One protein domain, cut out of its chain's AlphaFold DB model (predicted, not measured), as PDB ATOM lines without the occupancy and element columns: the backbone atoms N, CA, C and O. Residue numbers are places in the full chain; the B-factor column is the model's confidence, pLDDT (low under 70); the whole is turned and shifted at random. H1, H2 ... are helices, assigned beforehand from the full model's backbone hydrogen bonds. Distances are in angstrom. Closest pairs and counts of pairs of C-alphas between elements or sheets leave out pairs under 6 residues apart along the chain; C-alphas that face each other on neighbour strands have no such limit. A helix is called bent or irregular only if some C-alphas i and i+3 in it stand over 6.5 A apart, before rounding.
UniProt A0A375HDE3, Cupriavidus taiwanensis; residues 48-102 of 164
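AT A GLANCE: This is residues 48 to 102 of the 164 residues of a protein of Cupriavidus taiwanensis (UniProt A0A375HDE3). The model is an open, loose hairpin of two helices, H2 and the longer H3, which run opposite ways and come together where residues 71 to 75 join them. The short helix H1 folds back beside residues 58 to 61 of H2, at the open end of that hairpin, and residues 94 to 100 stick out at the far end of H3. The printed part has 55 residues with three named helices, in the order H1, H2, H3, and no named strand; its class is all helix. It is loose, with a radius of gyration of the C-alphas of 13.5 A, and its outline is a rod spanning 43 by 20 by 14 A.

HOW THE PARTS SIT: H1, residues 48 to 54, and H2, residues 58 to 70, touch and form a helical hairpin. Their closest C-alphas are those of Leu 52 and Phe 61, 6.3 A apart. They run opposite ways at a shallow tilt of 30 degrees, and H2 touches H1 with residues 58 to 61 alone. H3, residues 76 to 97, is close to H2 but not clearly touching it, with 2 pairs of C-alphas within 8 A. The closest C-alphas of H2 and H3 are those of Leu 68 and Ala 76, 6.2 A apart. These two helices run opposite ways at a shallow tilt of 14 degrees, and their centres are 17.3 A apart. H1 and H3 are near each other, with no pair of C-alphas within 8 A but 5 pairs within 10 A. In H1 and H2 every backbone O i to N i+4 pair is within hydrogen-bond range; in H3 16 of 18 are.

IN THESE COORDINATES: H1 begins at C-alpha 48, at (42.899, 51.346, 3.331), and measures 10.1 A from its first to its last C-alpha. H2 runs from Trp 58 to Val 70, 18.3 A, and its last C-alpha is at (43.048, 46.010, -15.106). H3 runs from Ala 76 to Ser 97, 30.8 A, and ends with C-alpha 97 at (52.467, 38.830, 20.391). No helix is bent.

THE WHOLE: The two C-alphas farthest apart are those of Ala 72 and Thr 102, at 43.7 A. The printed part has no cut, and the links from H1 to H2 and from H2 to H3 are tight, with 3 and 5 residues. Residues 54 to 59 stand free, as do residues 94 to 100, of which 94 to 97 belong to H3. The mean pLDDT of the printed part is 76.6, and 13 residues are under 70: residues 48 to 49, 52 to 53, 56, 87 to 93 and 101.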
ATOM      1  N   GLY A  48      42.365  52.656   3.719       67.12
ATOM      2  CA  GLY A  48      42.899  51.346   3.331       67.12
ATOM      3  C   GLY A  48      44.218  51.431   2.554       67.12
ATOM      4  O   GLY A  48      45.146  50.669   2.823       67.12
ATOM      5  N   ILE A  49      44.328  52.398   1.639       67.94
ATOM      6  CA  ILE A  49      45.548  52.634   0.849       67.94
ATOM      7  C   ILE A  49      46.693  53.140   1.737       67.94
ATOM      8  O   ILE A  49      47.808  52.622   1.662       67.94
ATOM      9  N   ILE A  50      46.412  54.104   2.618       71.69
ATOM     10  CA  ILE A  50      47.409  54.650   3.552       71.69
ATOM     11  C   ILE A  50      47.863  53.576   4.553       71.69
ATOM     12  O   ILE A  50      49.055  53.443   4.818       71.69
ATOM     13  N   TRP A  51      46.943  52.751   5.060       70.88
ATOM     14  CA  TRP A  51      47.259  51.643   5.965       70.88
ATOM     15  C   TRP A  51      48.214  50.612   5.337       70.88
ATOM     16  O   TRP A  51      49.168  50.174   5.986       70.88
ATOM     17  N   LEU A  52      47.997  50.254   4.066       67.19
ATOM     18  CA  LEU A  52      48.884  49.355   3.315       67.19
ATOM     19  C   LEU A  52      50.286  49.952   3.121       67.19
ATOM     20  O   LEU A  52      51.275  49.226   3.237       67.19
ATOM     21  N   ALA A  53      50.376  51.266   2.887       65.94
ATOM     22  CA  ALA A  53      51.650  51.969   2.760       65.94
ATOM     23  C   ALA A  53      52.444  51.989   4.082       65.94
ATOM     24  O   ALA A  53      53.645  51.720   4.087       65.94
ATOM     25  N   VAL A  54      51.776  52.224   5.219       72.75
ATOM     26  CA  VAL A  54      52.416  52.286   6.551       72.75
ATOM     27  C   VAL A  54      52.976  50.927   6.995       72.75
ATOM     28  O   VAL A  54      54.006  50.868   7.664       72.75
ATOM     29  N   LYS A  55      52.351  49.814   6.598       70.94
ATOM     30  CA  LYS A  55      52.795  48.454   6.959       70.94
ATOM     31  C   LYS A  55      53.970  47.920   6.117       70.94
ATOM     32  O   LYS A  55      54.326  46.758   6.285       70.94
ATOM     33  N   GLN A  56      54.566  48.731   5.232       60.78
ATOM     34  CA  GLN A  56      55.646  48.345   4.299       60.78
ATOM     35  C   GLN A  56      55.328  47.139   3.394       60.78
ATOM     36  O   GLN A  56      56.224  46.530   2.806       60.78
ATOM     37  N   LEU A  57      54.051  46.810   3.201       75.19
ATOM     38  CA  LEU A  57      53.640  45.680   2.369       75.19
ATOM     39  C   LEU A  57      53.510  46.106   0.898       75.19
ATOM     40  O   LEU A  57      52.465  45.956   0.263       75.19
ATOM     41  N   TRP A  58      54.597  46.667   0.360       76.25
ATOM     42  CA  TRP A  58      54.661  47.281  -0.971       76.25
ATOM     43  C   TRP A  58      54.258  46.326  -2.095       76.25
ATOM     44  O   TRP A  58      53.600  46.735  -3.047       76.25
ATOM     45  N   VAL A  59      54.593  45.041  -1.964       79.19
ATOM     46  CA  VAL A  59      54.233  44.018  -2.955       79.19
ATOM     47  C   VAL A  59      52.714  43.891  -3.078       79.19
ATOM     48  O   VAL A  59      52.182  43.883  -4.183       79.19
ATOM     49  N   HIS A  60      51.992  43.845  -1.959       75.88
ATOM     50  CA  HIS A  60      50.533  43.737  -1.974       75.88
ATOM     51  C   HIS A  60      49.865  45.026  -2.440       75.88
ATOM     52  O   HIS A  60      48.883  44.969  -3.174       75.88
ATOM     53  N   PHE A  61      50.437  46.178  -2.088       80.31
ATOM     54  CA  PHE A  61      49.975  47.464  -2.597       80.31
ATOM     55  C   PHE A  61      50.051  47.534  -4.131       80.31
ATOM     56  O   PHE A  61      49.057  47.867  -4.777       80.31
ATOM     57  N   ILE A  62      51.191  47.153  -4.722       84.19
ATOM     58  CA  ILE A  62      51.379  47.160  -6.181       84.19
ATOM     59  C   ILE A  62      50.430  46.167  -6.858       84.19
ATOM     60  O   ILE A  62      49.774  46.526  -7.834       84.19
ATOM     61  N   VAL A  63      50.300  44.949  -6.325       85.69
ATOM     62  CA  VAL A  63      49.383  43.938  -6.879       85.69
ATOM     63  C   VAL A  63      47.935  44.430  -6.844       85.69
ATOM     64  O   VAL A  63      47.242  44.327  -7.853       85.69
ATOM     65  N   CYS A  64      47.483  45.022  -5.734       81.56
ATOM     66  CA  CYS A  64      46.140  45.593  -5.628       81.56
ATOM     67  C   CYS A  64      45.917  46.753  -6.605       81.56
ATOM     68  O   CYS A  64      44.842  46.841  -7.195       81.56
ATOM     69  N   LEU A  65      46.916  47.614  -6.811       84.12
ATOM     70  CA  LEU A  65      46.835  48.736  -7.750       84.12
ATOM     71  C   LEU A  65      46.715  48.244  -9.197       84.12
ATOM     72  O   LEU A  65      45.835  48.701  -9.927       84.12
ATOM     73  N   VAL A  66      47.535  47.265  -9.590       88.00
ATOM     74  CA  VAL A  66      47.470  46.639 -10.920       88.00
ATOM     75  C   VAL A  66      46.112  45.970 -11.140       88.00
ATOM     76  O   VAL A  66      45.488  46.184 -12.177       88.00
ATOM     77  N   LEU A  67      45.605  45.223 -10.153       84.94
ATOM     78  CA  LEU A  67      44.286  44.584 -10.227       84.94
ATOM     79  C   LEU A  67      43.154  45.605 -10.379       84.94
ATOM     80  O   LEU A  67      42.232  45.392 -11.164       84.94
ATOM     81  N   LEU A  68      43.228  46.721  -9.655       83.94
ATOM     82  CA  LEU A  68      42.236  47.790  -9.735       83.94
ATOM     83  C   LEU A  68      42.258  48.449 -11.120       83.94
ATOM     84  O   LEU A  68      41.195  48.680 -11.692       83.94
ATOM     85  N   PHE A  69      43.443  48.669 -11.695       87.50
ATOM     86  CA  PHE A  69      43.588  49.240 -13.035       87.50
ATOM     87  C   PHE A  69      43.077  48.298 -14.136       87.50
ATOM     88  O   PHE A  69      42.277  48.712 -14.972       87.50
ATOM     89  N   VAL A  70      43.467  47.016 -14.107       91.19
ATOM     90  CA  VAL A  70      43.048  46.010 -15.106       91.19
ATOM     91  C   VAL A  70      41.538  45.780 -15.074       91.19
ATOM     92  O   VAL A  70      40.913  45.599 -16.114       91.19
ATOM     93  N   THR A  71      40.939  45.808 -13.885       89.19
ATOM     94  CA  THR A  71      39.496  45.595 -13.717       89.19
ATOM     95  C   THR A  71      38.682  46.886 -13.743       89.19
ATOM     96  O   THR A  71      37.511  46.846 -13.380       89.19
ATOM     97  N   ALA A  72      39.268  48.031 -14.118       88.56
ATOM     98  CA  ALA A  72      38.600  49.339 -14.112       88.56
ATOM     99  C   ALA A  72      37.867  49.659 -12.787       88.56
ATOM    100  O   ALA A  72      36.828  50.315 -12.769       88.56
ATOM    101  N   GLY A  73      38.393  49.170 -11.660       80.25
ATOM    102  CA  GLY A  73      37.822  49.367 -10.329       80.25
ATOM    103  C   GLY A  73      36.814  48.310  -9.863       80.25
ATOM    104  O   GLY A  73      36.475  48.313  -8.681       80.25
ATOM    105  N   PHE A  74      36.385  47.359 -10.700       85.19
ATOM    106  CA  PHE A  74      35.432  46.317 -10.277       85.19
ATOM    107  C   PHE A  74      35.997  45.389  -9.190       85.19
ATOM    108  O   PHE A  74      35.257  44.946  -8.308       85.19
ATOM    109  N   ALA A  75      37.313  45.149  -9.172       81.12
ATOM    110  CA  ALA A  75      37.947  44.359  -8.116       81.12
ATOM    111  C   ALA A  75      38.018  45.080  -6.756       81.12
ATOM    112  O   ALA A  75      38.348  44.441  -5.756       81.12
ATOM    113  N   ALA A  76      37.696  46.376  -6.669       79.56
ATOM    114  CA  ALA A  76      37.789  47.118  -5.411       79.56
ATOM    115  C   ALA A  76      36.879  46.532  -4.315       79.56
ATOM    116  O   ALA A  76      37.289  46.450  -3.158       79.56
ATOM    117  N   ILE A  77      35.679  46.072  -4.681       82.75
ATOM    118  CA  ILE A  77      34.693  45.506  -3.749       82.75
ATOM    119  C   ILE A  77      35.201  44.201  -3.101       82.75
ATOM    120  O   ILE A  77      35.288  44.152  -1.871       82.75
ATOM    121  N   PRO A  78      35.590  43.150  -3.857       82.81
ATOM    122  CA  PRO A  78      36.094  41.914  -3.257       82.81
ATOM    123  C   PRO A  78      37.423  42.107  -2.516       82.81
ATOM    124  O   PRO A  78      37.612  41.509  -1.456       82.81
ATOM    125  N   ILE A  79      38.315  42.976  -3.011       82.50
ATOM    126  CA  ILE A  79      39.563  43.324  -2.311       82.50
ATOM    127  C   ILE A  79      39.242  43.923  -0.941       82.50
ATOM    128  O   ILE A  79      39.847  43.532   0.055       82.50
ATOM    129  N   TRP A  80      38.266  44.828  -0.867       81.56
ATOM    130  CA  TRP A  80      37.887  45.465   0.389       81.56
ATOM    131  C   TRP A  80      37.260  44.484   1.382       81.56
ATOM    132  O   TRP A  80      37.601  44.524   2.560       81.56
ATOM    133  N   ILE A  81      36.411  43.559   0.923       81.56
ATOM    134  CA  ILE A  81      35.839  42.509   1.785       81.56
ATOM    135  C   ILE A  81      36.947  41.604   2.336       81.56
ATOM    136  O   ILE A  81      37.000  41.339   3.540       81.56
ATOM    137  N   PHE A  82      37.864  41.164   1.473       81.62
ATOM    138  CA  PHE A  82      38.944  40.261   1.860       81.62
ATOM    139  C   PHE A  82      39.931  40.924   2.830       81.62
ATOM    140  O   PHE A  82      40.219  40.383   3.899       81.62
ATOM    141  N   TYR A  83      40.398  42.135   2.511       76.50
ATOM    142  CA  TYR A  83      41.309  42.881   3.380       76.50
ATOM    143  C   TYR A  83      40.632  43.390   4.653       76.50
ATOM    144  O   TYR A  83      41.248  43.359   5.718       76.50
ATOM    145  N   GLY A  84      39.371  43.817   4.576       76.56
ATOM    146  CA  GLY A  84      38.582  44.233   5.734       76.56
ATOM    147  C   GLY A  84      38.389  43.091   6.732       76.56
ATOM    148  O   GLY A  84      38.585  43.282   7.932       76.56
ATOM    149  N   GLY A  85      38.102  41.880   6.241       73.94
ATOM    150  CA  GLY A  85      38.012  40.681   7.077       73.94
ATOM    151  C   GLY A  85      39.361  40.270   7.677       73.94
ATOM    152  O   GLY A  85      39.450  39.951   8.864       73.94
ATOM    153  N   MET A  86      40.430  40.327   6.880       74.69
ATOM    154  CA  MET A  86      41.760  39.879   7.300       74.69
ATOM    155  C   MET A  86      42.476  40.868   8.231       74.69
ATOM    156  O   MET A  86      43.244  40.450   9.101       74.69
ATOM    157  N   GLY A  87      42.203  42.171   8.115       65.94
ATOM    158  CA  GLY A  87      42.789  43.197   8.981       65.94
ATOM    159  C   GLY A  87      42.480  42.963  10.461       65.94
ATOM    160  O   GLY A  87      43.349  43.129  11.319       65.94
ATOM    161  N   ASN A  88      41.274  42.468  10.759       68.50
ATOM    162  CA  ASN A  88      40.893  42.117  12.122       68.50
ATOM    163  C   ASN A  88      41.689  40.908  12.644       68.50
ATOM    164  O   ASN A  88      41.991  40.833  13.829       68.50
ATOM    165  N   SER A  89      42.077  39.972  11.775       68.44
ATOM    166  CA  SER A  89      42.906  38.807  12.119       68.44
ATOM    167  C   SER A  89      44.333  39.204  12.495       68.44
ATOM    168  O   SER A  89      44.869  38.703  13.480       68.44
ATOM    169  N   PHE A  90      44.926  40.148  11.759       67.12
ATOM    170  CA  PHE A  90      46.288  40.625  12.015       67.12
ATOM    171  C   PHE A  90      46.410  41.466  13.289       67.12
ATOM    172  O   PHE A  90      47.441  41.428  13.964       67.12
ATOM    173  N   HIS A  91      45.360  42.203  13.663       68.12
ATOM    174  CA  HIS A  91      45.357  42.924  14.936       68.12
ATOM    175  C   HIS A  91      45.372  41.958  16.135       68.12
ATOM    176  O   HIS A  91      46.051  42.220  17.125       68.12
ATOM    177  N   LYS A  92      44.718  40.791  16.018       66.81
ATOM    178  CA  LYS A  92      44.742  39.739  17.052       66.81
ATOM    179  C   LYS A  92      46.154  39.219  17.281       66.81
ATOM    180  O   LYS A  92      46.587  39.125  18.424       66.81
ATOM    181  N   THR A  93      46.869  38.891  16.204       68.62
ATOM    182  CA  THR A  93      48.229  38.346  16.300       68.62
ATOM    183  C   THR A  93      49.204  39.358  16.889       68.62
ATOM    184  O   THR A  93      50.055  38.973  17.681       68.62
ATOM    185  N   ASP A  94      49.040  40.648  16.580       73.56
ATOM    186  CA  ASP A  94      49.871  41.720  17.140       73.56
ATOM    187  C   ASP A  94      49.610  41.909  18.646       73.56
ATOM    188  O   ASP A  94      50.553  41.936  19.437       73.56
ATOM    189  N   LEU A  95      48.338  41.937  19.068       73.38
ATOM    190  CA  LEU A  95      47.960  42.053  20.485       73.38
ATOM    191  C   LEU A  95      48.387  40.837  21.321       73.38
ATOM    192  O   LEU A  95      48.846  41.008  22.452       73.38
ATOM    193  N   LEU A  96      48.276  39.629  20.759       75.25
ATOM    194  CA  LEU A  96      48.753  38.391  21.382       75.25
ATOM    195  C   LEU A  96      50.288  38.371  21.470       75.25
ATOM    196  O   LEU A  96      50.828  38.019  22.513       75.25
ATOM    197  N   SER A  97      50.993  38.797  20.414       71.75
ATOM    198  CA  SER A  97      52.467  38.830  20.391       71.75
ATOM    199  C   SER A  97      53.072  39.835  21.371       71.75
ATOM    200  O   SER A  97      54.163  39.615  21.885       71.75
ATOM    201  N   LYS A  98      52.349  40.920  21.662       75.88
ATOM    202  CA  LYS A  98      52.770  41.962  22.605       75.88
ATOM    203  C   LYS A  98      52.380  41.644  24.054       75.88
ATOM    204  O   LYS A  98      52.689  42.422  24.947       75.88
ATOM    205  N   GLY A  99      51.687  40.525  24.289       77.75
ATOM    206  CA  GLY A  99      51.269  40.084  25.621       77.75
ATOM    207  C   GLY A  99      50.144  40.914  26.249       77.75
ATOM    208  O   GLY A  99      49.823  40.703  27.414       77.75
ATOM    209  N   TYR A 100      49.518  41.830  25.497       72.81
ATOM    210  CA  TYR A 100      48.430  42.674  26.012       72.81
ATOM    211  C   TYR A 100      47.134  41.894  26.263       72.81
ATOM    212  O   TYR A 100      46.308  42.327  27.063       72.81
ATOM    213  N   LEU A 101      46.931  40.761  25.581       69.56
ATOM    214  CA  LEU A 101      45.817  39.849  25.842       69.56
ATOM    215  C   LEU A 101      46.306  38.405  25.904       69.56
ATOM    216  O   LEU A 101      47.054  37.952  25.038       69.56
ATOM    217  N   THR A 102      45.799  37.652  26.880       75.50
ATOM    218  CA  THR A 102      45.919  36.189  26.876       75.50
ATOM    219  C   THR A 102      44.871  35.564  25.957       75.50
ATOM    220  O   THR A 102      43.763  36.080  25.788       75.50
TER     221      THR A 102